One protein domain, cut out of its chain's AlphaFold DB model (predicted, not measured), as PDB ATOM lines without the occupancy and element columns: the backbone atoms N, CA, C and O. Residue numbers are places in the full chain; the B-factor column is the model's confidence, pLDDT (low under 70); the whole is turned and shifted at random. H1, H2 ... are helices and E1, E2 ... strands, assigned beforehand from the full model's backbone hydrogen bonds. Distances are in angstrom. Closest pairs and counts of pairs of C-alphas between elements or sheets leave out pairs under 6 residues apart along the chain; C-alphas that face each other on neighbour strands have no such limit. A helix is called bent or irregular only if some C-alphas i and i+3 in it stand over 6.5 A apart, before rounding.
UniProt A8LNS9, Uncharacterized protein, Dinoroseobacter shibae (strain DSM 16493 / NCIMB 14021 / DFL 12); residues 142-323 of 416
ATOM      1  N   ASN A 142     132.318 160.830  35.360       68.56
ATOM      2  CA  ASN A 142     130.899 160.652  35.045       68.56
ATOM      3  C   ASN A 142     130.600 159.320  34.328       68.56
ATOM      4  O   ASN A 142     131.490 158.588  33.898       68.56
ATOM      5  N   ASP A 143     129.310 159.018  34.181       75.25
ATOM      6  CA  ASP A 143     128.791 157.807  33.534       75.25
ATOM      7  C   ASP A 143     129.136 157.708  32.041       75.25
ATOM      8  O   ASP A 143     129.241 156.603  31.515       75.25
ATOM      9  N   GLY A 144     129.300 158.844  31.354       76.88
ATOM     10  CA  GLY A 144     129.641 158.889  29.932       76.88
ATOM     11  C   GLY A 144     131.055 158.377  29.679       76.88
ATOM     12  O   GLY A 144     131.248 157.506  28.839       76.88
ATOM     13  N   GLU A 145     132.022 158.834  30.475       74.06
ATOM     14  CA  GLU A 145     133.401 158.322  30.462       74.06
ATOM     15  C   GLU A 145     133.457 156.828  30.812       74.06
ATOM     16  O   GLU A 145     134.146 156.062  30.144       74.06
ATOM     17  N   ARG A 146     132.676 156.389  31.812       77.69
ATOM     18  CA  ARG A 146     132.572 154.965  32.178       77.69
ATOM     19  C   ARG A 146     131.985 154.108  31.055       77.69
ATOM     20  O   ARG A 146     132.452 152.994  30.846       77.69
ATOM     21  N   ARG A 147     130.981 154.609  30.327       86.19
ATOM     22  CA  ARG A 147     130.452 153.946  29.122       86.19
ATOM     23  C   ARG A 147     131.479 153.912  28.000       86.19
ATOM     24  O   ARG A 147     131.627 152.868  27.375       86.19
ATOM     25  N   GLN A 148     132.177 155.020  27.761       83.25
ATOM     26  CA  GLN A 148     133.148 155.120  26.677       83.25
ATOM     27  C   GLN A 148     134.299 154.125  26.870       83.25
ATOM     28  O   GLN A 148     134.589 153.390  25.942       83.25
ATOM     29  N   GLU A 149     134.840 153.978  28.082       82.00
ATOM     30  CA  GLU A 149     135.854 152.953  28.396       82.00
ATOM     31  C   GLU A 149     135.373 151.520  28.071       82.00
ATOM     32  O   GLU A 149     136.135 150.691  27.573       82.00
ATOM     33  N   VAL A 150     134.092 151.211  28.323       89.88
ATOM     34  CA  VAL A 150     133.508 149.897  27.990       89.88
ATOM     35  C   VAL A 150     133.314 149.740  26.477       89.88
ATOM     36  O   VAL A 150     133.561 148.658  25.949       89.88
ATOM     37  N   LEU A 151     132.915 150.798  25.764       91.81
ATOM     38  CA  LEU A 151     132.783 150.796  24.302       91.81
ATOM     39  C   LEU A 151     134.147 150.681  23.602       91.81
ATOM     40  O   LEU A 151     134.306 149.831  22.729       91.81
ATOM     41  N   ASP A 152     135.145 151.447  24.039       86.88
ATOM     42  CA  ASP A 152     136.520 151.421  23.525       86.88
ATOM     43  C   ASP A 152     137.157 150.035  23.724       86.88
ATOM     44  O   ASP A 152     137.827 149.508  22.831       86.88
ATOM     45  N   PHE A 153     136.889 149.387  24.866       89.00
ATOM     46  CA  PHE A 153     137.257 147.989  25.074       89.00
ATOM     47  C   PHE A 153     136.521 147.054  24.108       89.00
ATOM     48  O   PHE A 153     137.150 146.159  23.543       89.00
ATOM     49  N   LEU A 154     135.208 147.214  23.907       91.81
ATOM     50  CA  LEU A 154     134.424 146.344  23.020       91.81
ATOM     51  C   LEU A 154     134.908 146.418  21.559       91.81
ATOM     52  O   LEU A 154     135.061 145.368  20.925       91.81
ATOM     53  N   ASP A 155     135.230 147.622  21.083       91.38
ATOM     54  CA  ASP A 155     135.782 147.901  19.750       91.38
ATOM     55  C   ASP A 155     137.274 147.524  19.604       91.38
ATOM     56  O   ASP A 155     137.804 147.469  18.487       91.38
ATOM     57  N   SER A 156     137.977 147.214  20.702       87.31
ATOM     58  CA  SER A 156     139.385 146.799  20.655       87.31
ATOM     59  C   SER A 156     139.580 145.480  19.888       87.31
ATOM     60  O   SER A 156     138.867 144.494  20.083       87.31
ATOM     61  N   ASN A 157     140.599 145.414  19.025       83.62
ATOM     62  CA  ASN A 157     140.914 144.193  18.260       83.62
ATOM     63  C   ASN A 157     141.711 143.150  19.072       83.62
ATOM     64  O   ASN A 157     141.904 142.026  18.614       83.62
ATOM     65  N   SER A 158     142.214 143.528  20.248       81.56
ATOM     66  CA  SER A 158     143.026 142.691  21.137       81.56
ATOM     67  C   SER A 158     143.131 143.349  22.508       81.56
ATOM     68  O   SER A 158     143.321 144.563  22.566       81.56
ATOM     69  N   PHE A 159     143.092 142.559  23.578       78.75
ATOM     70  CA  PHE A 159     143.182 143.030  24.961       78.75
ATOM     71  C   PHE A 159     143.910 142.010  25.850       78.75
ATOM     72  O   PHE A 159     144.033 140.831  25.510       78.75
ATOM     73  N   THR A 160     144.385 142.461  27.006       75.81
ATOM     74  CA  THR A 160     144.994 141.648  28.065       75.81
ATOM     75  C   THR A 160     143.978 141.253  29.138       75.81
ATOM     76  O   THR A 160     142.917 141.861  29.288       75.81
ATOM     77  N   GLU A 161     144.315 140.250  29.954       68.19
ATOM     78  CA  GLU A 161     143.484 139.854  31.102       68.19
ATOM     79  C   GLU A 161     143.323 140.978  32.148       68.19
ATOM     80  O   GLU A 161     142.307 140.999  32.844       68.19
ATOM     81  N   SER A 162     144.269 141.930  32.240       69.50
ATOM     82  CA  SER A 162     144.115 143.107  33.112       69.50
ATOM     83  C   SER A 162     143.065 144.054  32.553       69.50
ATOM     84  O   SER A 162     142.086 144.310  33.238       69.50
ATOM     85  N   GLU A 163     143.201 144.487  31.294       74.06
ATOM     86  CA  GLU A 163     142.239 145.397  30.650       74.06
ATOM     87  C   GLU A 163     140.815 144.820  30.704       74.06
ATOM     88  O   GLU A 163     139.885 145.511  31.106       74.06
ATOM     89  N   ALA A 164     140.647 143.518  30.440       75.81
ATOM     90  CA  ALA A 164     139.357 142.846  30.599       75.81
ATOM     91  C   ALA A 164     138.813 142.903  32.039       75.81
ATOM     92  O   ALA A 164     137.625 143.155  32.242       75.81
ATOM     93  N   SER A 165     139.661 142.664  33.045       73.69
ATOM     94  CA  SER A 165     139.288 142.744  34.463       73.69
ATOM     95  C   SER A 165     138.930 144.174  34.882       73.69
ATOM     96  O   SER A 165     137.950 144.392  35.595       73.69
ATOM     97  N   ASP A 166     139.691 145.154  34.399       69.31
ATOM     98  CA  ASP A 166     139.537 146.570  34.704       69.31
ATOM     99  C   ASP A 166     138.263 147.139  34.057       69.31
ATOM    100  O   ASP A 166     137.440 147.731  34.760       69.31
ATOM    101  N   THR A 167     137.987 146.841  32.784       80.56
ATOM    102  CA  THR A 167     136.712 147.190  32.136       80.56
ATOM    103  C   THR A 167     135.514 146.484  32.789       80.56
ATOM    104  O   THR A 167     134.464 147.104  32.973       80.56
ATOM    105  N   LEU A 168     135.653 145.225  33.230       80.81
ATOM    106  CA  LEU A 168     134.612 144.539  34.017       80.81
ATOM    107  C   LEU A 168     134.360 145.198  35.380       80.81
ATOM    108  O   LEU A 168     133.242 145.120  35.895       80.81
ATOM    109  N   ASN A 169     135.360 145.853  35.974       74.38
ATOM    110  CA  ASN A 169     135.159 146.665  37.172       74.38
ATOM    111  C   ASN A 169     134.357 147.935  36.828       74.38
ATOM    112  O   ASN A 169     133.367 148.225  37.497       74.38
ATOM    113  N   VAL A 170     134.721 148.661  35.763       78.50
ATOM    114  CA  VAL A 170     134.006 149.880  35.322       78.50
ATOM    115  C   VAL A 170     132.529 149.593  35.049       78.50
ATOM    116  O   VAL A 170     131.653 150.249  35.625       78.50
ATOM    117  N   LEU A 171     132.257 148.553  34.258       82.88
ATOM    118  CA  LEU A 171     130.908 148.089  33.953       82.88
ATOM    119  C   LEU A 171     130.142 147.667  35.219       82.88
ATOM    120  O   LEU A 171     128.991 148.056  35.391       82.88
ATOM    121  N   GLY A 172     130.786 146.955  36.150       75.06
ATOM    122  CA  GLY A 172     130.175 146.583  37.431       75.06
ATOM    123  C   GLY A 172     129.679 147.785  38.250       75.06
ATOM    124  O   GLY A 172     128.633 147.696  38.888       75.06
ATOM    125  N   SER A 173     130.372 148.931  38.204       73.69
ATOM    126  CA  SER A 173     129.872 150.160  38.852       73.69
ATOM    127  C   SER A 173     128.705 150.825  38.120       73.69
ATOM    128  O   SER A 173     127.809 151.327  38.786       73.69
ATOM    129  N   LEU A 174     128.670 150.811  36.783       80.12
ATOM    130  CA  LEU A 174     127.520 151.342  36.033       80.12
ATOM    131  C   LEU A 174     126.222 150.615  36.422       80.12
ATOM    132  O   LEU A 174     125.212 151.246  36.731       80.12
ATOM    133  N   LEU A 175     126.304 149.285  36.503       80.62
ATOM    134  CA  LEU A 175     125.198 148.395  36.862       80.62
ATOM    135  C   LEU A 175     124.781 148.522  38.343       80.62
ATOM    136  O   LEU A 175     123.613 148.312  38.668       80.62
ATOM    137  N   ALA A 176     125.715 148.904  39.228       72.81
ATOM    138  CA  ALA A 176     125.437 149.222  40.633       72.81
ATOM    139  C   ALA A 176     124.669 150.540  40.795       72.81
ATOM    140  O   ALA A 176     123.742 150.643  41.605       72.81
ATOM    141  N   ASP A 177     125.073 151.561  40.041       72.19
ATOM    142  CA  ASP A 177     124.604 152.926  40.254       72.19
ATOM    143  C   ASP A 177     123.170 153.127  39.749       72.19
ATOM    144  O   ASP A 177     122.396 153.833  40.409       72.19
ATOM    145  N   ARG A 178     122.780 152.475  38.641       75.75
ATOM    146  CA  ARG A 178     121.467 152.652  37.991       75.75
ATOM    147  C   ARG A 178     120.923 151.404  37.283       75.75
ATOM    148  O   ARG A 178     121.658 150.520  36.861       75.75
ATOM    149  N   ALA A 179     119.602 151.383  37.121       85.00
ATOM    150  CA  ALA A 179     118.866 150.392  36.347       85.00
ATOM    151  C   ALA A 179     118.740 150.848  34.884       85.00
ATOM    152  O   ALA A 179     117.694 151.345  34.472       85.00
ATOM    153  N   ASP A 180     119.823 150.745  34.114       87.88
ATOM    154  CA  ASP A 180     119.849 151.213  32.724       87.88
ATOM    155  C   ASP A 180     119.967 150.039  31.729       87.88
ATOM    156  O   ASP A 180     120.980 149.328  31.748       87.88
ATOM    157  N   PRO A 181     118.966 149.816  30.849       91.56
ATOM    158  CA  PRO A 181     119.007 148.759  29.839       91.56
ATOM    159  C   PRO A 181     120.244 148.795  28.934       91.56
ATOM    160  O   PRO A 181     120.731 147.734  28.543       91.56
ATOM    161  N   GLU A 182     120.778 149.979  28.609       92.94
ATOM    162  CA  GLU A 182     121.959 150.103  27.748       92.94
ATOM    163  C   GLU A 182     123.199 149.520  28.443       92.94
ATOM    164  O   GLU A 182     123.956 148.770  27.827       92.94
ATOM    165  N   ASP A 183     123.368 149.772  29.747       90.50
ATOM    166  CA  ASP A 183     124.501 149.246  30.519       90.50
ATOM    167  C   ASP A 183     124.416 147.718  30.669       90.50
ATOM    168  O   ASP A 183     125.421 147.015  30.527       90.50
ATOM    169  N   PHE A 184     123.219 147.163  30.887       92.00
ATOM    170  CA  PHE A 184     123.049 145.706  30.920       92.00
ATOM    171  C   PHE A 184     123.239 145.061  29.532       92.00
ATOM    172  O   PHE A 184     123.732 143.935  29.449       92.00
ATOM    173  N   GLN A 185     122.970 145.769  28.432       94.56
ATOM    174  CA  GLN A 185     123.349 145.308  27.090       94.56
ATOM    175  C   GLN A 185     124.861 145.423  26.818       94.56
ATOM    176  O   GLN A 185     125.395 144.635  26.031       94.56
ATOM    177  N   LEU A 186     125.597 146.313  27.495       94.12
ATOM    178  CA  LEU A 186     127.069 146.266  27.497       94.12
ATOM    179  C   LEU A 186     127.592 144.998  28.198       94.12
ATOM    180  O   LEU A 186     128.577 144.425  27.737       94.12
ATOM    181  N   LEU A 187     126.913 144.479  29.232       93.44
ATOM    182  CA  LEU A 187     127.256 143.184  29.850       93.44
ATOM    183  C   LEU A 187     127.074 142.005  28.883       93.44
ATOM    184  O   LEU A 187     127.963 141.156  28.789       93.44
ATOM    185  N   VAL A 188     125.979 141.977  28.116       95.62
ATOM    186  CA  VAL A 188     125.758 140.971  27.058       95.62
ATOM    187  C   VAL A 188     126.883 141.020  26.014       95.62
ATOM    188  O   VAL A 188     127.441 139.984  25.638       95.62
ATOM    189  N   GLN A 189     127.268 142.222  25.576       96.00
ATOM    190  CA  GLN A 189     128.351 142.429  24.608       96.00
ATOM    191  C   GLN A 189     129.731 142.060  25.175       96.00
ATOM    192  O   GLN A 189     130.536 141.446  24.472       96.00
ATOM    193  N   MET A 190     129.990 142.353  26.451       93.81
ATOM    194  CA  MET A 190     131.237 142.011  27.137       93.81
ATOM    195  C   MET A 190     131.404 140.493  27.266       93.81
ATOM    196  O   MET A 190     132.445 139.947  26.901       93.81
ATOM    197  N   VAL A 191     130.350 139.783  27.685       93.94
ATOM    198  CA  VAL A 191     130.321 138.310  27.713       93.94
ATOM    199  C   VAL A 191     130.507 137.734  26.305       93.94
ATOM    200  O   VAL A 191     131.329 136.838  26.117       93.94
ATOM    201  N   SER A 192     129.831 138.294  25.296       94.94
ATOM    202  CA  SER A 192     130.014 137.919  23.887       94.94
ATOM    203  C   SER A 192     131.461 138.082  23.406       94.94
ATOM    204  O   SER A 192     131.978 137.217  22.700       94.94
ATOM    205  N   LYS A 193     132.130 139.187  23.756       93.88
ATOM    206  CA  LYS A 193     133.521 139.454  23.370       93.88
ATOM    207  C   LYS A 193     134.493 138.490  24.050       93.88
ATOM    208  O   LYS A 193     135.248 137.813  23.364       93.88
ATOM    209  N   LEU A 194     134.418 138.350  25.373       91.69
ATOM    210  CA  LEU A 194     135.291 137.449  26.139       91.69
ATOM    211  C   LEU A 194     135.171 135.985  25.675       91.69
ATOM    212  O   LEU A 194     136.173 135.273  25.587       91.69
ATOM    213  N   ILE A 195     133.959 135.544  25.314       90.94
ATOM    214  CA  ILE A 195     133.719 134.201  24.768       90.94
ATOM    215  C   ILE A 195     134.295 134.033  23.354       90.94
ATOM    216  O   ILE A 195     134.892 132.995  23.077       90.94
ATOM    217  N   ARG A 196     134.138 135.019  22.462       89.62
ATOM    218  CA  ARG A 196     134.650 134.934  21.079       89.62
ATOM    219  C   ARG A 196     136.171 135.040  21.004       89.62
ATOM    220  O   ARG A 196     136.786 134.279  20.262       89.62
ATOM    221  N   ASP A 197     136.750 135.958  21.769       88.06
ATOM    222  CA  ASP A 197     138.142 136.377  21.598       88.06
ATOM    223  C   ASP A 197     139.093 135.520  22.459       88.06
ATOM    224  O   ASP A 197     140.146 135.100  21.981       88.06
ATOM    225  N   ASN A 198     138.689 135.178  23.695       82.06
ATOM    226  CA  ASN A 198     139.499 134.387  24.637       82.06
ATOM    227  C   ASN A 198     138.955 132.969  24.904       82.06
ATOM    228  O   ASN A 198     139.630 132.169  25.556       82.06
ATOM    229  N   GLY A 199     137.727 132.648  24.479       83.50
ATOM    230  CA  GLY A 199     137.074 131.363  24.777       83.50
ATOM    231  C   GLY A 199     136.769 131.121  26.263       83.50
ATOM    232  O   GLY A 199     136.374 130.011  26.624       83.50
ATOM    233  N   ARG A 200     137.000 132.114  27.135       85.19
ATOM    234  CA  ARG A 200     136.996 131.981  28.602       85.19
ATOM    235  C   ARG A 200     136.471 133.242  29.288       85.19
ATOM    236  O   ARG A 200     136.755 134.355  28.861       85.19
ATOM    237  N   LEU A 201     135.732 133.056  30.385       89.19
ATOM    238  CA  LEU A 201     135.248 134.126  31.262       89.19
ATOM    239  C   LEU A 201     136.076 134.165  32.563       89.19
ATOM    240  O   LEU A 201     136.395 133.099  33.094       89.19
ATOM    241  N   PRO A 202     136.387 135.354  33.118       85.31
ATOM    242  CA  PRO A 202     137.012 135.468  34.435       85.31
ATOM    243  C   PRO A 202     136.150 134.838  35.551       85.31
ATOM    244  O   PRO A 202     134.941 135.083  35.572       85.31
ATOM    245  N   PRO A 203     136.726 134.083  36.511       82.50
ATOM    246  CA  PRO A 203     135.955 133.380  37.547       82.50
ATOM    247  C   PRO A 203     135.043 134.277  38.399       82.50
ATOM    248  O   PRO A 203     133.939 133.861  38.748       82.50
ATOM    249  N   ASP A 204     135.469 135.511  38.689       77.12
ATOM    250  CA  ASP A 204     134.653 136.523  39.375       77.12
ATOM    251  C   ASP A 204     133.336 136.779  38.633       77.12
ATOM    252  O   ASP A 204     132.259 136.601  39.200       77.12
ATOM    253  N   LEU A 205     133.438 137.111  37.338       85.75
ATOM    254  CA  LEU A 205     132.302 137.384  36.458       85.75
ATOM    255  C   LEU A 205     131.377 136.168  36.354       85.75
ATOM    256  O   LEU A 205     130.164 136.331  36.375       85.75
ATOM    257  N   VAL A 206     131.923 134.951  36.285       88.19
ATOM    258  CA  VAL A 206     131.113 133.720  36.310       88.19
ATOM    259  C   VAL A 206     130.309 133.627  37.612       88.19
ATOM    260  O   VAL A 206     129.124 133.298  37.584       88.19
ATOM    261  N   GLY A 207     130.919 133.976  38.748       82.81
ATOM    262  CA  GLY A 207     130.235 134.049  40.037       82.81
ATOM    263  C   GLY A 207     129.142 135.123  40.092       82.81
ATOM    264  O   GLY A 207     128.089 134.879  40.677       82.81
ATOM    265  N   ASP A 208     129.361 136.297  39.494       82.12
ATOM    266  CA  ASP A 208     128.344 137.354  39.406       82.12
ATOM    267  C   ASP A 208     127.188 136.968  38.464       82.12
ATOM    268  O   ASP A 208     126.022 137.152  38.813       82.12
ATOM    269  N   LEU A 209     127.490 136.345  37.320       89.00
ATOM    270  CA  LEU A 209     126.498 135.829  36.369       89.00
ATOM    271  C   LEU A 209     125.630 134.716  36.979       89.00
ATOM    272  O   LEU A 209     124.418 134.727  36.785       89.00
ATOM    273  N   GLN A 210     126.206 133.804  37.774       84.94
ATOM    274  CA  GLN A 210     125.408 132.827  38.530       84.94
ATOM    275  C   GLN A 210     124.406 133.502  39.472       84.94
ATOM    276  O   GLN A 210     123.269 133.050  39.589       84.94
ATOM    277  N   ARG A 211     124.816 134.570  40.167       78.81
ATOM    278  CA  ARG A 211     123.947 135.270  41.126       78.81
ATOM    279  C   ARG A 211     122.834 136.044  40.422       78.81
ATOM    280  O   ARG A 211     121.711 136.037  40.921       78.81
ATOM    281  N   LEU A 212     123.121 136.621  39.253       84.38
ATOM    282  CA  LEU A 212     122.130 137.236  38.365       84.38
ATOM    283  C   LEU A 212     121.037 136.232  37.966       84.38
ATOM    284  O   LEU A 212     119.862 136.478  38.237       84.38
ATOM    285  N   ALA A 213     121.428 135.084  37.400       77.88
ATOM    286  CA  ALA A 213     120.489 134.062  36.939       77.88
ATOM    287  C   ALA A 213     119.692 133.417  38.091       77.88
ATOM    288  O   ALA A 213     118.473 133.308  38.017       77.88
ATOM    289  N   ALA A 214     120.361 133.029  39.183       70.00
ATOM    290  CA  ALA A 214     119.758 132.205  40.234       70.00
ATOM    291  C   ALA A 214     118.814 132.946  41.199       70.00
ATOM    292  O   ALA A 214     118.133 132.295  41.989       70.00
ATOM    293  N   THR A 215     118.806 134.285  41.206       59.06
ATOM    294  CA  THR A 215     118.028 135.061  42.194       59.06
ATOM    295  C   THR A 215     117.064 136.073  41.592       59.06
ATOM    296  O   THR A 215     116.082 136.412  42.248       59.06
ATOM    297  N   ARG A 216     117.389 136.642  40.419       59.53
ATOM    298  CA  ARG A 216     116.858 137.936  39.935       59.53
ATOM    299  C   ARG A 216     117.010 139.099  40.943       59.53
ATOM    300  O   ARG A 216     116.556 140.200  40.668       59.53
ATOM    301  N   MET A 217     117.644 138.884  42.102       40.34
ATOM    302  CA  MET A 217     117.684 139.781  43.258       40.34
ATOM    303  C   MET A 217     119.002 139.632  44.043       40.34
ATOM    304  O   MET A 217     119.098 138.873  45.004       40.34
ATOM    305  N   VAL A 218     119.964 140.491  43.686       44.31
ATOM    306  CA  VAL A 218     121.016 141.037  44.569       44.31
ATOM    307  C   VAL A 218     122.078 140.059  45.116       44.31
ATOM    308  O   VAL A 218     121.901 139.389  46.131       44.31
ATOM    309  N   GLY A 219     123.293 140.146  44.559       31.38
ATOM    310  CA  GLY A 219     124.526 139.725  45.241       31.38
ATOM    311  C   GLY A 219     125.752 139.690  44.321       31.38
ATOM    312  O   GLY A 219     125.701 139.094  43.251       31.38
ATOM    313  N   GLY A 220     126.882 140.272  44.736       47.59
ATOM    314  CA  GLY A 220     128.069 140.428  43.872       47.59
ATOM    315  C   GLY A 220     128.113 141.777  43.140       47.59
ATOM    316  O   GLY A 220     127.314 142.645  43.479       47.59
ATOM    317  N   ARG A 221     129.069 141.960  42.208       48.81
ATOM    318  CA  ARG A 221     129.582 143.215  41.587       48.81
ATOM    319  C   ARG A 221     128.527 144.180  40.996       48.81
ATOM    320  O   ARG A 221     128.548 144.494  39.811       48.81
ATOM    321  N   GLY A 222     127.614 144.697  41.809       50.62
ATOM    322  CA  GLY A 222     126.687 145.749  41.406       50.62
ATOM    323  C   GLY A 222     125.443 145.306  40.640       50.62
ATOM    324  O   GLY A 222     124.606 146.149  40.375       50.62
ATOM    325  N   PHE A 223     125.217 144.022  40.340       61.00
ATOM    326  CA  PHE A 223     124.012 143.580  39.599       61.00
ATOM    327  C   PHE A 223     122.699 143.675  40.421       61.00
ATOM    328  O   PHE A 223     121.726 142.965  40.171       61.00
ATOM    329  N   THR A 224     122.670 144.525  41.447       64.44
ATOM    330  CA  THR A 224     121.593 144.678  42.428       64.44
ATOM    331  C   THR A 224     120.314 145.240  41.814       64.44
ATOM    332  O   THR A 224     119.224 144.873  42.241       64.44
ATOM    333  N   ARG A 225     120.452 146.081  40.783       75.06
ATOM    334  CA  ARG A 225     119.360 146.806  40.123       75.06
ATOM    335  C   ARG A 225     118.745 146.096  38.921       75.06
ATOM    336  O   ARG A 225     117.890 146.664  38.257       75.06
ATOM    337  N   PHE A 226     119.139 144.857  38.628       85.19
ATOM    338  CA  PHE A 226     118.569 144.128  37.491       85.19
ATOM    339  C   PHE A 226     117.033 143.994  37.580       85.19
ATOM    340  O   PHE A 226     116.340 144.167  36.583       85.19
ATOM    341  N   ALA A 227     116.502 143.788  38.791       83.31
ATOM    342  CA  ALA A 227     115.062 143.744  39.067       83.31
ATOM    343  C   ALA A 227     114.324 145.086  38.876       83.31
ATOM    344  O   ALA A 227     113.096 145.101  38.851       83.31
ATOM    345  N   GLU A 228     115.046 146.207  38.789       86.88
ATOM    346  CA  GLU A 228     114.480 147.547  38.575       86.88
ATOM    347  C   GLU A 228     114.296 147.866  37.075       86.88
ATOM    348  O   GLU A 228     113.671 148.872  36.739       86.88
ATOM    349  N   LEU A 229     114.826 147.030  36.169       88.38
ATOM    350  CA  LEU A 229     114.626 147.150  34.722       88.38
ATOM    351  C   LEU A 229     113.203 146.743  34.310       88.38
ATOM    352  O   LEU A 229     112.606 145.842  34.903       88.38
ATOM    353  N   GLU A 230     112.704 147.318  33.213       92.69
ATOM    354  CA  GLU A 230     111.475 146.852  32.559       92.69
ATOM    355  C   GLU A 230     111.597 145.389  32.091       92.69
ATOM    356  O   GLU A 230     112.665 144.942  31.663       92.69
ATOM    357  N   THR A 231     110.487 144.649  32.115       91.69
ATOM    358  CA  THR A 231     110.407 143.213  31.790       91.69
ATOM    359  C   THR A 231     111.062 142.854  30.453       91.69
ATOM    360  O   THR A 231     111.806 141.878  30.377       91.69
ATOM    361  N   ALA A 232     110.851 143.657  29.406       93.31
ATOM    362  CA  ALA A 232     111.472 143.442  28.097       93.31
ATOM    363  C   ALA A 232     113.007 143.579  28.138       93.31
ATOM    364  O   ALA A 232     113.716 142.762  27.552       93.31
ATOM    365  N   ALA A 233     113.536 144.545  28.896       93.69
ATOM    366  CA  ALA A 233     114.975 144.699  29.088       93.69
ATOM    367  C   ALA A 233     115.567 143.552  29.926       93.69
ATOM    368  O   ALA A 233     116.645 143.056  29.600       93.69
ATOM    369  N   GLN A 234     114.854 143.074  30.957       92.81
ATOM    370  CA  GLN A 234     115.259 141.866  31.687       92.81
ATOM    371  C   GLN A 234     115.300 140.643  30.755       92.81
ATOM    372  O   GLN A 234     116.275 139.890  30.769       92.81
ATOM    373  N   PHE A 235     114.278 140.473  29.913       94.44
ATOM    374  CA  PHE A 235     114.181 139.380  28.947       94.44
ATOM    375  C   PHE A 235     115.355 139.374  27.963       94.44
ATOM    376  O   PHE A 235     116.050 138.364  27.855       94.44
ATOM    377  N   ASP A 236     115.626 140.499  27.295       94.56
ATOM    378  CA  ASP A 236     116.689 140.591  26.286       94.56
ATOM    379  C   ASP A 236     118.093 140.383  26.882       94.56
ATOM    380  O   ASP A 236     118.986 139.869  26.204       94.56
ATOM    381  N   VAL A 237     118.305 140.746  28.151       94.06
ATOM    382  CA  VAL A 237     119.581 140.536  28.854       94.06
ATOM    383  C   VAL A 237     119.767 139.069  29.248       94.06
ATOM    384  O   VAL A 237     120.827 138.505  28.978       94.06
ATOM    385  N   LEU A 238     118.749 138.422  29.834       94.62
ATOM    386  CA  LEU A 238     118.809 136.994  30.178       94.62
ATOM    387  C   LEU A 238     118.971 136.137  28.913       94.62
ATOM    388  O   LEU A 238     119.883 135.309  28.840       94.62
ATOM    389  N   PHE A 239     118.163 136.407  27.882       95.50
ATOM    390  CA  PHE A 239     118.265 135.743  26.586       95.50
ATOM    391  C   PHE A 239     119.642 135.963  25.951       95.50
ATOM    392  O   PHE A 239     120.272 135.001  25.513       95.50
ATOM    393  N   GLY A 240     120.136 137.205  25.929       96.00
ATOM    394  CA  GLY A 240     121.442 137.543  25.366       96.00
ATOM    395  C   GLY A 240     122.596 136.812  26.057       96.00
ATOM    396  O   GLY A 240     123.483 136.283  25.383       96.00
ATOM    397  N   LEU A 241     122.573 136.722  27.389       95.44
ATOM    398  CA  LEU A 241     123.580 135.988  28.159       95.44
ATOM    399  C   LEU A 241     123.534 134.484  27.850       95.44
ATOM    400  O   LEU A 241     124.566 133.919  27.479       95.44
ATOM    401  N   GLY A 242     122.356 133.851  27.898       94.00
ATOM    402  CA  GLY A 242     122.189 132.444  27.508       94.00
ATOM    403  C   GLY A 242     122.656 132.177  26.069       94.00
ATOM    404  O   GLY A 242     123.475 131.288  25.819       94.00
ATOM    405  N   PHE A 243     122.228 133.013  25.121       94.69
ATOM    406  CA  PHE A 243     122.597 132.943  23.705       94.69
ATOM    407  C   PHE A 243     124.114 132.941  23.478       94.69
ATOM    408  O   PHE A 243     124.599 132.153  22.661       94.69
ATOM    409  N   TRP A 244     124.877 133.778  24.189       94.19
ATOM    410  CA  TRP A 244     126.337 133.821  24.048       94.19
ATOM    411  C   TRP A 244     127.060 132.717  24.822       94.19
ATOM    412  O   TRP A 244     128.041 132.180  24.312       94.19
ATOM    413  N   LEU A 245     126.561 132.307  25.991       93.19
ATOM    414  CA  LEU A 245     127.148 131.214  26.777       93.19
ATOM    415  C   LEU A 245     127.080 129.858  26.053       93.19
ATOM    416  O   LEU A 245     128.045 129.096  26.094       93.19
ATOM    417  N   THR A 246     126.003 129.585  25.305       90.25
ATOM    418  CA  THR A 246     125.912 128.387  24.435       90.25
ATOM    419  C   THR A 246     126.915 128.371  23.283       90.25
ATOM    420  O   THR A 246     127.171 127.318  22.704       90.25
ATOM    421  N   ARG A 247     127.497 129.530  22.954       89.94
ATOM    422  CA  ARG A 247     128.467 129.727  21.868       89.94
ATOM    423  C   ARG A 247     129.916 129.721  22.359       89.94
ATOM    424  O   ARG A 247     130.818 130.049  21.591       89.94
ATOM    425  N   ALA A 248     130.147 129.313  23.609       89.75
ATOM    426  CA  ALA A 248     131.476 128.969  24.092       89.75
ATOM    427  C   ALA A 248     132.111 127.863  23.223       89.75
ATOM    428  O   ALA A 248     131.405 126.919  22.861       89.75
ATOM    429  N   PRO A 249     133.424 127.924  22.911       86.94
ATOM    430  CA  PRO A 249     134.083 126.922  22.062       86.94
ATOM    431  C   PRO A 249     133.940 125.480  22.569       86.94
ATOM    432  O   PRO A 249     133.852 124.546  21.776       86.94
ATOM    433  N   GLU A 250     133.864 125.306  23.890       87.50
ATOM    434  CA  GLU A 250     133.599 124.032  24.552       87.50
ATOM    435  C   GLU A 250     132.462 124.202  25.585       87.50
ATOM    436  O   GLU A 250     132.727 124.494  26.754       87.50
ATOM    437  N   PRO A 251     131.177 123.994  25.222       84.31
ATOM    438  CA  PRO A 251     130.050 124.195  26.144       84.31
ATOM    439  C   PRO A 251     130.074 123.286  27.385       84.31
ATOM    440  O   PRO A 251     129.492 123.618  28.416       84.31
ATOM    441  N   LYS A 252     130.771 122.142  27.311       87.38
ATOM    442  CA  LYS A 252     130.988 121.223  28.442       87.38
ATOM    443  C   LYS A 252     132.269 121.530  29.248       87.38
ATOM    444  O   LYS A 252     132.545 120.816  30.210       87.38
ATOM    445  N   GLN A 253     133.037 122.573  28.905       88.50
ATOM    446  CA  GLN A 253     134.185 123.022  29.707       88.50
ATOM    447  C   GLN A 253     133.686 123.602  31.043       88.50
ATOM    448  O   GLN A 253     132.725 124.383  31.040       88.50
ATOM    449  N   PRO A 254     134.326 123.284  32.185       88.19
ATOM    450  CA  PRO A 254     134.058 123.985  33.431       88.19
ATOM    451  C   PRO A 254     134.440 125.471  33.330       88.19
ATOM    452  O   PRO A 254     135.497 125.830  32.803       88.19
ATOM    453  N   VAL A 255     133.572 126.321  33.873       88.50
ATOM    454  CA  VAL A 255     133.809 127.745  34.164       88.50
ATOM    455  C   VAL A 255     134.073 127.971  35.658       88.50
ATOM    456  O   VAL A 255     134.822 128.866  36.032       88.50
ATOM    457  N   LEU A 256     133.524 127.098  36.508       86.69
ATOM    458  CA  LEU A 256     133.882 126.896  37.915       86.69
ATOM    459  C   LEU A 256     133.942 125.376  38.181       86.69
ATOM    460  O   LEU A 256     133.416 124.609  37.374       86.69
ATOM    461  N   PRO A 257     134.534 124.895  39.294       84.69
ATOM    462  CA  PRO A 257     134.750 123.457  39.519       84.69
ATOM    463  C   PRO A 257     133.501 122.564  39.417       84.69
ATOM    464  O   PRO A 257     133.630 121.393  39.073       84.69
ATOM    465  N   ASN A 258     132.313 123.121  39.679       86.94
ATOM    466  CA  ASN A 258     131.021 122.425  39.639       86.94
ATOM    467  C   ASN A 258     130.028 123.048  38.626       86.94
ATOM    468  O   ASN A 258     128.824 122.842  38.762       86.94
ATOM    469  N   LEU A 259     130.497 123.849  37.658       89.44
ATOM    470  CA  LEU A 259     129.638 124.542  36.686       89.44
ATOM    471  C   LEU A 259     130.296 124.595  35.306       89.44
ATOM    472  O   LEU A 259     131.433 125.047  35.178       89.44
ATOM    473  N   THR A 260     129.560 124.201  34.271       91.81
ATOM    474  CA  THR A 260     129.956 124.310  32.857       91.81
ATOM    475  C   THR A 260     129.294 125.497  32.156       91.81
ATOM    476  O   THR A 260     128.294 126.032  32.639       91.81
ATOM    477  N   TYR A 261     129.821 125.891  30.991       91.44
ATOM    478  CA  TYR A 261     129.180 126.888  30.119       91.44
ATOM    479  C   TYR A 261     127.721 126.545  29.799       91.44
ATOM    480  O   TYR A 261     126.864 127.421  29.865       91.44
ATOM    481  N   TYR A 262     127.438 125.268  29.522       90.88
ATOM    482  CA  TYR A 262     126.089 124.734  29.342       90.88
ATOM    483  C   TYR A 262     125.183 125.038  30.535       90.88
ATOM    484  O   TYR A 262     124.159 125.687  30.362       90.88
ATOM    485  N   GLN A 263     125.572 124.623  31.742       91.50
ATOM    486  CA  GLN A 263     124.732 124.776  32.935       91.50
ATOM    487  C   GLN A 263     124.494 126.246  33.305       91.50
ATOM    488  O   GLN A 263     123.439 126.576  33.839       91.50
ATOM    489  N   LEU A 264     125.449 127.137  33.016       92.31
ATOM    490  CA  LEU A 264     125.237 128.575  33.179       92.31
ATOM    491  C   LEU A 264     124.298 129.131  32.095       92.31
ATOM    492  O   LEU A 264     123.430 129.935  32.410       92.31
ATOM    493  N   ALA A 265     124.431 128.693  30.838       93.38
ATOM    494  CA  ALA A 265     123.521 129.087  29.760       93.38
ATOM    495  C   ALA A 265     122.077 128.629  30.020       93.38
ATOM    496  O   ALA A 265     121.150 129.406  29.804       93.38
ATOM    497  N   GLN A 266     121.910 127.400  30.513       91.38
ATOM    498  CA  GLN A 266     120.635 126.807  30.914       91.38
ATOM    499  C   GLN A 266     119.952 127.678  31.976       91.38
ATOM    500  O   GLN A 266     118.888 128.210  31.699       91.38
ATOM    501  N   GLN A 267     120.641 128.014  33.077       91.69
ATOM    502  CA  GLN A 267     120.122 128.923  34.121       91.69
ATOM    503  C   GLN A 267     119.620 130.277  33.576       91.69
ATOM    504  O   GLN A 267     118.654 130.837  34.097       91.69
ATOM    505  N   PHE A 268     120.248 130.817  32.525       94.00
ATOM    506  CA  PHE A 268     119.769 132.032  31.857       94.00
ATOM    507  C   PHE A 268     118.544 131.790  30.963       94.00
ATOM    508  O   PHE A 268     117.644 132.635  30.937       94.00
ATOM    509  N   PHE A 269     118.464 130.662  30.254       93.19
ATOM    510  CA  PHE A 269     117.274 130.293  29.483       93.19
ATOM    511  C   PHE A 269     116.082 129.932  30.374       93.19
ATOM    512  O   PHE A 269     114.990 130.420  30.097       93.19
ATOM    513  N   ASP A 270     116.285 129.199  31.469       90.31
ATOM    514  CA  ASP A 270     115.263 128.886  32.476       90.31
ATOM    515  C   ASP A 270     114.589 130.178  32.967       90.31
ATOM    516  O   ASP A 270     113.369 130.338  32.898       90.31
ATOM    517  N   ALA A 271     115.403 131.166  33.363       90.69
ATOM    518  CA  ALA A 271     114.928 132.477  33.793       90.69
ATOM    519  C   ALA A 271     114.248 133.270  32.656       90.69
ATOM    520  O   ALA A 271     113.254 133.967  32.887       90.69
ATOM    521  N   THR A 272     114.743 133.152  31.419       92.50
ATOM    522  CA  THR A 272     114.123 133.757  30.224       92.50
ATOM    523  C   THR A 272     112.728 133.173  29.962       92.50
ATOM    524  O   THR A 272     111.795 133.917  29.665       92.50
ATOM    525  N   VAL A 273     112.564 131.856  30.112       90.44
ATOM    526  CA  VAL A 273     111.304 131.123  29.905       90.44
ATOM    527  C   VAL A 273     110.297 131.408  31.018       90.44
ATOM    528  O   VAL A 273     109.152 131.748  30.726       90.44
ATOM    529  N   GLU A 274     110.717 131.369  32.286       89.75
ATOM    530  CA  GLU A 274     109.877 131.749  33.434       89.75
ATOM    531  C   GLU A 274     109.363 133.197  33.298       89.75
ATOM    532  O   GLU A 274     108.191 133.474  33.574       89.75
ATOM    533  N   LEU A 275     110.203 134.122  32.807       89.81
ATOM    534  CA  LEU A 275     109.796 135.502  32.521       89.81
ATOM    535  C   LEU A 275     108.799 135.570  31.353       89.81
ATOM    536  O   LEU A 275     107.823 136.316  31.429       89.81
ATOM    537  N   ALA A 276     109.013 134.769  30.303       90.94
ATOM    538  CA  ALA A 276     108.137 134.709  29.136       90.94
ATOM    539  C   ALA A 276     106.719 134.234  29.478       90.94
ATOM    540  O   ALA A 276     105.756 134.804  28.972       90.94
ATOM    541  N   PHE A 277     106.583 133.239  30.360       88.88
ATOM    542  CA  PHE A 277     105.283 132.811  30.878       88.88
ATOM    543  C   PHE A 277     104.647 133.851  31.802       88.88
ATOM    544  O   PHE A 277     103.465 134.157  31.661       88.88
ATOM    545  N   SER A 278     105.421 134.409  32.735       89.06
ATOM    546  CA  SER A 278     104.888 135.312  33.766       89.06
ATOM    547  C   SER A 278     104.428 136.665  33.207       89.06
ATOM    548  O   SER A 278     103.532 137.284  33.777       89.06
ATOM    549  N   HIS A 279     105.019 137.116  32.094       89.75
ATOM    550  CA  HIS A 279     104.807 138.450  31.518       89.75
ATOM    551  C   HIS A 279     104.620 138.445  29.985       89.75
ATOM    552  O   HIS A 279     105.018 139.393  29.310       89.75
ATOM    553  N   ALA A 280     104.002 137.406  29.405       85.19
ATOM    554  CA  ALA A 280     103.832 137.260  27.947       85.19
ATOM    555  C   ALA A 280     103.301 138.525  27.229       85.19
ATOM    556  O   ALA A 280     103.753 138.858  26.135       85.19
ATOM    557  N   ALA A 281     102.389 139.264  27.873       86.88
ATOM    558  CA  ALA A 281     101.783 140.491  27.350       86.88
ATOM    559  C   ALA A 281     102.758 141.676  27.171       86.88
ATOM    560  O   ALA A 281     102.445 142.621  26.446       86.88
ATOM    561  N   GLU A 282     103.914 141.648  27.839       89.81
ATOM    562  CA  GLU A 282     104.892 142.747  27.889       89.81
ATOM    563  C   GLU A 282     106.064 142.556  26.905       89.81
ATOM    564  O   GLU A 282     106.930 143.424  26.795       89.81
ATOM    565  N   LEU A 283     106.116 141.422  26.197       89.56
ATOM    566  CA  LEU A 283     107.298 140.960  25.466       89.56
ATOM    567  C   LEU A 283     107.063 140.885  23.953       89.56
ATOM    568  O   LEU A 283     105.984 140.510  23.486       89.56
ATOM    569  N   ASP A 284     108.103 141.153  23.153       89.25
ATOM    570  CA  ASP A 284     108.017 140.865  21.723       89.25
ATOM    571  C   ASP A 284     108.004 139.352  21.474       89.25
ATOM    572  O   ASP A 284     108.967 138.616  21.706       89.25
ATOM    573  N   ARG A 285     106.897 138.896  20.897       86.12
ATOM    574  CA  ARG A 285     106.665 137.501  20.526       86.12
ATOM    575  C   ARG A 285     107.755 136.903  19.617       86.12
ATOM    576  O   ARG A 285     107.988 135.695  19.665       86.12
ATOM    577  N   PHE A 286     108.439 137.690  18.775       85.88
ATOM    578  CA  PHE A 286     109.518 137.166  17.927       85.88
ATOM    579  C   PHE A 286     110.833 136.995  18.687       85.88
ATOM    580  O   PHE A 286     111.559 136.046  18.371       85.88
ATOM    581  N   ALA A 287     111.123 137.846  19.673       88.69
ATOM    582  CA  ALA A 287     112.189 137.631  20.645       88.69
ATOM    583  C   ALA A 287     111.913 136.351  21.453       88.69
ATOM    584  O   ALA A 287     112.732 135.432  21.420       88.69
ATOM    585  N   VAL A 288     110.703 136.206  22.014       90.12
ATOM    586  CA  VAL A 288     110.243 134.995  22.728       90.12
ATOM    587  C   VAL A 288     110.442 133.721  21.899       90.12
ATOM    588  O   VAL A 288     111.171 132.820  22.313       90.12
ATOM    589  N   ALA A 289     109.890 133.640  20.684       86.94
ATOM    590  CA  ALA A 289     110.072 132.452  19.841       86.94
ATOM    591  C   ALA A 289     111.513 132.237  19.348       86.94
ATOM    592  O   ALA A 289     111.835 131.145  18.884       86.94
ATOM    593  N   SER A 290     112.381 133.251  19.410       87.88
ATOM    594  CA  SER A 290     113.808 133.079  19.119       87.88
ATOM    595  C   SER A 290     114.556 132.536  20.341       87.88
ATOM    596  O   SER A 290     115.368 131.633  20.172       87.88
ATOM    597  N   ALA A 291     114.215 132.976  21.557       90.06
ATOM    598  CA  ALA A 291     114.740 132.413  22.800       90.06
ATOM    599  C   ALA A 291     114.389 130.926  22.949       90.06
ATOM    600  O   ALA A 291     115.293 130.106  23.095       90.06
ATOM    601  N   PHE A 292     113.114 130.553  22.785       89.94
ATOM    602  CA  PHE A 292     112.694 129.145  22.807       89.94
ATOM    603  C   PHE A 292     113.380 128.298  21.722       89.94
ATOM    604  O   PHE A 292     113.727 127.147  21.975       89.94
ATOM    605  N   GLN A 293     113.622 128.842  20.520       86.19
ATOM    606  CA  GLN A 293     114.308 128.095  19.455       86.19
ATOM    607  C   GLN A 293     115.810 127.905  19.737       86.19
ATOM    608  O   GLN A 293     116.399 126.944  19.246       86.19
ATOM    609  N   GLU A 294     116.447 128.791  20.505       89.69
ATOM    610  CA  GLU A 294     117.841 128.632  20.940       89.69
ATOM    611  C   GLU A 294     117.957 127.720  22.172       89.69
ATOM    612  O   GLU A 294     118.840 126.865  22.200       89.69
ATOM    613  N   TYR A 295     117.020 127.812  23.119       90.19
ATOM    614  CA  TYR A 295     116.927 126.916  24.277       90.19
ATOM    615  C   TYR A 295     116.682 125.459  23.853       90.19
ATOM    616  O   TYR A 295     117.444 124.569  24.218       90.19
ATOM    617  N   TYR A 296     115.721 125.217  22.952       87.50
ATOM    618  CA  TYR A 296     115.473 123.894  22.362       87.50
ATOM    619  C   TYR A 296     116.733 123.283  21.717       87.50
ATOM    620  O   TYR A 296     117.001 122.090  21.865       87.50
ATOM    621  N   LYS A 297     117.545 124.095  21.020       85.19
ATOM    622  CA  LYS A 297     118.815 123.628  20.434       85.19
ATOM    623  C   LYS A 297     119.842 123.255  21.499       85.19
ATOM    624  O   LYS A 297     120.630 122.346  21.244       85.19
ATOM    625  N   LEU A 298     119.853 123.951  22.637       87.19
ATOM    626  CA  LEU A 298     120.787 123.698  23.728       87.19
ATOM    627  C   LEU A 298     120.550 122.315  24.338       87.19
ATOM    628  O   LEU A 298     121.443 121.466  24.281       87.19
ATOM    629  N   GLU A 299     119.329 122.069  24.814       85.56
ATOM    630  CA  GLU A 299     118.924 120.789  25.408       85.56
ATOM    631  C   GLU A 299     119.164 119.637  24.416       85.56
ATOM    632  O   GLU A 299     119.895 118.676  24.687       85.56
ATOM    633  N   CYS A 300     118.690 119.799  23.174       81.38
ATOM    634  CA  CYS A 300     118.840 118.789  22.131       81.38
ATOM    635  C   CYS A 300     120.266 118.512  21.649       81.38
ATOM    636  O   CYS A 300     120.462 117.495  20.968       81.38
ATOM    637  N   ALA A 301     121.234 119.379  21.942       76.94
ATOM    638  CA  ALA A 301     122.637 119.154  21.611       76.94
ATOM    639  C   ALA A 301     123.399 118.416  22.723       76.94
ATOM    640  O   ALA A 301     124.448 117.829  22.449       76.94
ATOM    641  N   LEU A 302     122.909 118.451  23.968       68.25
ATOM    642  CA  LEU A 302     123.706 118.077  25.140       68.25
ATOM    643  C   LEU A 302     123.116 116.920  25.964       68.25
ATOM    644  O   LEU A 302     123.926 116.196  26.564       68.25
ATOM    645  N   GLY A 303     121.800 116.685  25.866       60.81
ATOM    646  CA  GLY A 303     121.047 115.573  26.461       60.81
ATOM    647  C   GLY A 303     120.360 115.964  27.776       60.81
ATOM    648  O   GLY A 303     120.980 116.656  28.579       60.81
ATOM    649  N   LEU A 304     119.136 115.496  28.043       62.09
ATOM    650  CA  LEU A 304     118.449 114.311  27.489       62.09
ATOM    651  C   LEU A 304     117.518 114.621  26.294       62.09
ATOM    652  O   LEU A 304     117.282 115.782  25.967       62.09
ATOM    653  N   PRO A 305     116.970 113.599  25.595       67.12
ATOM    654  CA  PRO A 305     115.899 113.834  24.637       67.12
ATOM    655  C   PRO A 305     114.658 114.407  25.328       67.12
ATOM    656  O   PRO A 305     114.119 115.375  24.818       67.12
ATOM    657  N   GLU A 306     114.246 113.869  26.484       71.62
ATOM    658  CA  GLU A 306     113.074 114.306  27.276       71.62
ATOM    659  C   GLU A 306     113.029 115.831  27.512       71.62
ATOM    660  O   GLU A 306     111.969 116.452  27.381       71.62
ATOM    661  N   ASP A 307     114.187 116.456  27.729       78.94
ATOM    662  CA  ASP A 307     114.316 117.904  27.919       78.94
ATOM    663  C   ASP A 307     113.943 118.685  26.636       78.94
ATOM    664  O   ASP A 307     113.186 119.656  26.696       78.94
ATOM    665  N   CYS A 308     114.328 118.194  25.442       78.50
ATOM    666  CA  CYS A 308     113.859 118.734  24.150       78.50
ATOM    667  C   CYS A 308     112.330 118.798  24.056       78.50
ATOM    668  O   CYS A 308     111.776 119.756  23.511       78.50
ATOM    669  N   PHE A 309     111.661 117.721  24.484       80.75
ATOM    670  CA  PHE A 309     110.214 117.557  24.340       80.75
ATOM    671  C   PHE A 309     109.477 118.543  25.249       80.75
ATOM    672  O   PHE A 309     108.496 119.153  24.820       80.75
ATOM    673  N   THR A 310     110.007 118.764  26.454       84.25
ATOM    674  CA  THR A 310     109.487 119.730  27.433       84.25
ATOM    675  C   THR A 310     109.508 121.159  26.880       84.25
ATOM    676  O   THR A 310     108.447 121.771  26.775       84.25
ATOM    677  N   VAL A 311     110.655 121.643  26.376       86.19
ATOM    678  CA  VAL A 311     110.785 123.009  25.813       86.19
ATOM    679  C   VAL A 311     109.803 123.278  24.660       86.19
ATOM    680  O   VAL A 311     109.391 124.419  24.426       86.19
ATOM    681  N   ILE A 312     109.392 122.238  23.926       85.00
ATOM    682  CA  ILE A 312     108.409 122.369  22.846       85.00
ATOM    683  C   ILE A 312     106.970 122.384  23.370       85.00
ATOM    684  O   ILE A 312     106.157 123.150  22.847       85.00
ATOM    685  N   GLY A 313     106.656 121.585  24.393       86.88
ATOM    686  CA  GLY A 313     105.387 121.687  25.115       86.88
ATOM    687  C   GLY A 313     105.199 123.088  25.698       86.88
ATOM    688  O   GLY A 313     104.176 123.724  25.450       86.88
ATOM    689  N   ASP A 314     106.238 123.607  26.352       88.62
ATOM    690  CA  ASP A 314     106.263 124.950  26.930       88.62
ATOM    691  C   ASP A 314     106.051 126.040  25.870       88.62
ATOM    692  O   ASP A 314     105.202 126.919  26.033       88.62
ATOM    693  N   PHE A 315     106.755 125.959  24.732       88.75
ATOM    694  CA  PHE A 315     106.546 126.908  23.635       88.75
ATOM    695  C   PHE A 315     105.104 126.884  23.111       88.75
ATOM    696  O   PHE A 315     104.570 127.929  22.747       88.75
ATOM    697  N   ILE A 316     104.458 125.716  23.065       89.38
ATOM    698  CA  ILE A 316     103.082 125.582  22.573       89.38
ATOM    699  C   ILE A 316     102.066 126.106  23.591       89.38
ATOM    700  O   ILE A 316     101.172 126.848  23.192       89.38
ATOM    701  N   ALA A 317     102.240 125.826  24.884       89.81
ATOM    702  CA  ALA A 317     101.435 126.444  25.937       89.81
ATOM    703  C   ALA A 317     101.540 127.982  25.890       89.81
ATOM    704  O   ALA A 317     100.538 128.689  25.987       89.81
ATOM    705  N   LEU A 318     102.743 128.506  25.636       87.75
ATOM    706  CA  LEU A 318     102.961 129.939  25.472       87.75
ATOM    707  C   LEU A 318     102.347 130.491  24.168       87.75
ATOM    708  O   LEU A 318     101.791 131.586  24.181       87.75
ATOM    709  N   LEU A 319     102.369 129.746  23.053       88.56
ATOM    710  CA  LEU A 319     101.626 130.117  21.835       88.56
ATOM    711  C   LEU A 319     100.117 130.240  22.103       88.56
ATOM    712  O   LEU A 319      99.489 131.154  21.570       88.56
ATOM    713  N   GLU A 320      99.541 129.334  22.897       89.31
ATOM    714  CA  GLU A 320      98.122 129.370  23.272       89.31
ATOM    715  C   GLU A 320      97.806 130.590  24.150       89.31
ATOM    716  O   GLU A 320      96.831 131.292  23.872       89.31
ATOM    717  N   GLU A 321      98.669 130.927  25.113       88.38
ATOM    718  CA  GLU A 321      98.556 132.148  25.925       88.38
ATOM    719  C   GLU A 321      98.602 133.419  25.052       88.38
ATOM    720  O   GLU A 321      97.675 134.233  25.097       88.38
ATOM    721  N   PHE A 322      99.607 133.564  24.176       87.44
ATOM    722  CA  PHE A 322      99.706 134.699  23.244       87.44
ATOM    723  C   PHE A 322      98.475 134.813  22.324       87.44
ATOM    724  O   PHE A 322      97.972 135.918  22.105       87.44
ATOM    725  N   GLU A 323      97.954 133.704  21.787       86.88
ATOM    726  CA  GLU A 323      96.757 133.747  20.933       86.88
ATOM    727  C   GLU A 323      95.471 134.027  21.731       86.88
ATOM    728  O   GLU A 323      94.585 134.707  21.205       86.88
TER     729      GLU A 323
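Overview. This is residues 142 to 323 of the 416 residues of an uncharacterized protein of Dinoroseobacter shibae (strain DSM 16493 / NCIMB 14021 / DFL 12) (UniProt A8LNS9). This is a slab of helices in two layers that zigzag along the longest axis: H1, H3, H6 and H8 follow one another in one layer and run the same way, while H2, H4, H7 and H9 belong to the other and run back. H6 is near the middle, H1 and H9 are at the two ends of the slab, the small helix H5 packs on H2 and H4, and the short strand E1 lies by the beginning of H4. The printed part has 182 residues, with nine named helices and one named strand in the order H1, H2, H3, H4, H5, H6, E1, H7, H8, H9; its class is mostly helix. The whole is compact, with a radius of gyration of the C-alphas of 16.3 A and spans of 46 by 33 by 28 A.

Along the chain. H1, residues 143 to 155, begins at C-alpha 143 (128.791, 157.807, 33.534) and is 18.4 A long. H2, residues 161 to 177, measures 24.7 A, and H3, residues 181 to 198, 25.6 A. H4, residues 203 to 215, is neither bent nor irregular, but only just: C-alphas 212 and 215 are 6.0 A apart. H5, residues 223 to 228, is irregular, with C-alphas 224 and 227 7.4 A apart. H6, residues 231 to 245, is 21.2 A long and begins at C-alpha 231 (110.407, 143.213, 31.790). E1, residues 254 to 256, pairs with no named strand; its residues pair antiparallel with residues 259 to 260. H7, residues 261 to 278, measures 26.0 A, and H8, residues 285 to 302, 26.2 A. H9, residues 305 to 323, is the longest helix at 27.9 A and ends at C-alpha 323 (96.757, 133.747, 20.933).

Arrangement. H1, H2, H3, H6, H7, H8 and H9 form a bundle, a group of helices side by side. H1 and H2 are a helical hairpin; they touch at Val 150 and Thr 167, the closest C-alphas at 5.9 A, with a steep tilt of 36 degrees, only just past shallow. H2 and H3 are another, touching through residues 171 to 175 and 183 to 187 alone, closest at Leu 175 and Asp 183, 6.4 A between C-alphas. H3 and H6 touch and run the same way at a shallow tilt of 3 degrees, with the C-alphas of Ser 192 and Trp 244 closest at 5.5 A. H6 and H7 touch with 25 pairs of C-alphas within 8 A, closest at Gly 242 and Ala 265, 4.3 A, and run opposite ways at a shallow tilt of 22 degrees. H4 touches H7 with residues 210 to 214 alone, closest at the C-alphas of Ala 213 and Phe 268, 5.5 A. H5 touches H2, with the C-alphas of Leu 175 and Phe 223 closest at 5.7 A. H8 and H9 are a helical hairpin at a shallow tilt of 9 degrees, closest at the C-alphas of Cys 300 and Cys 308, 5.4 A. H1 and H9 are apart. Every O i to N i+4 pair is within hydrogen-bond range in H1, H2, H3, H4, H6, H7 and H9; H8 has 13 of 14, and H5 has 0 of 2, with 1 of its 3 O i to N i+3 pairs within range.

Size, cuts and confidence. The two C-alphas farthest apart, those of Asn 142 and Glu 306, are 50.3 A apart. The printed part has no cut, and no link is long. The mean pLDDT of the printed part is 84.0; 18 residues are under 70, namely 142, 161 to 162, 166, 215 to 224 and 302 to 305.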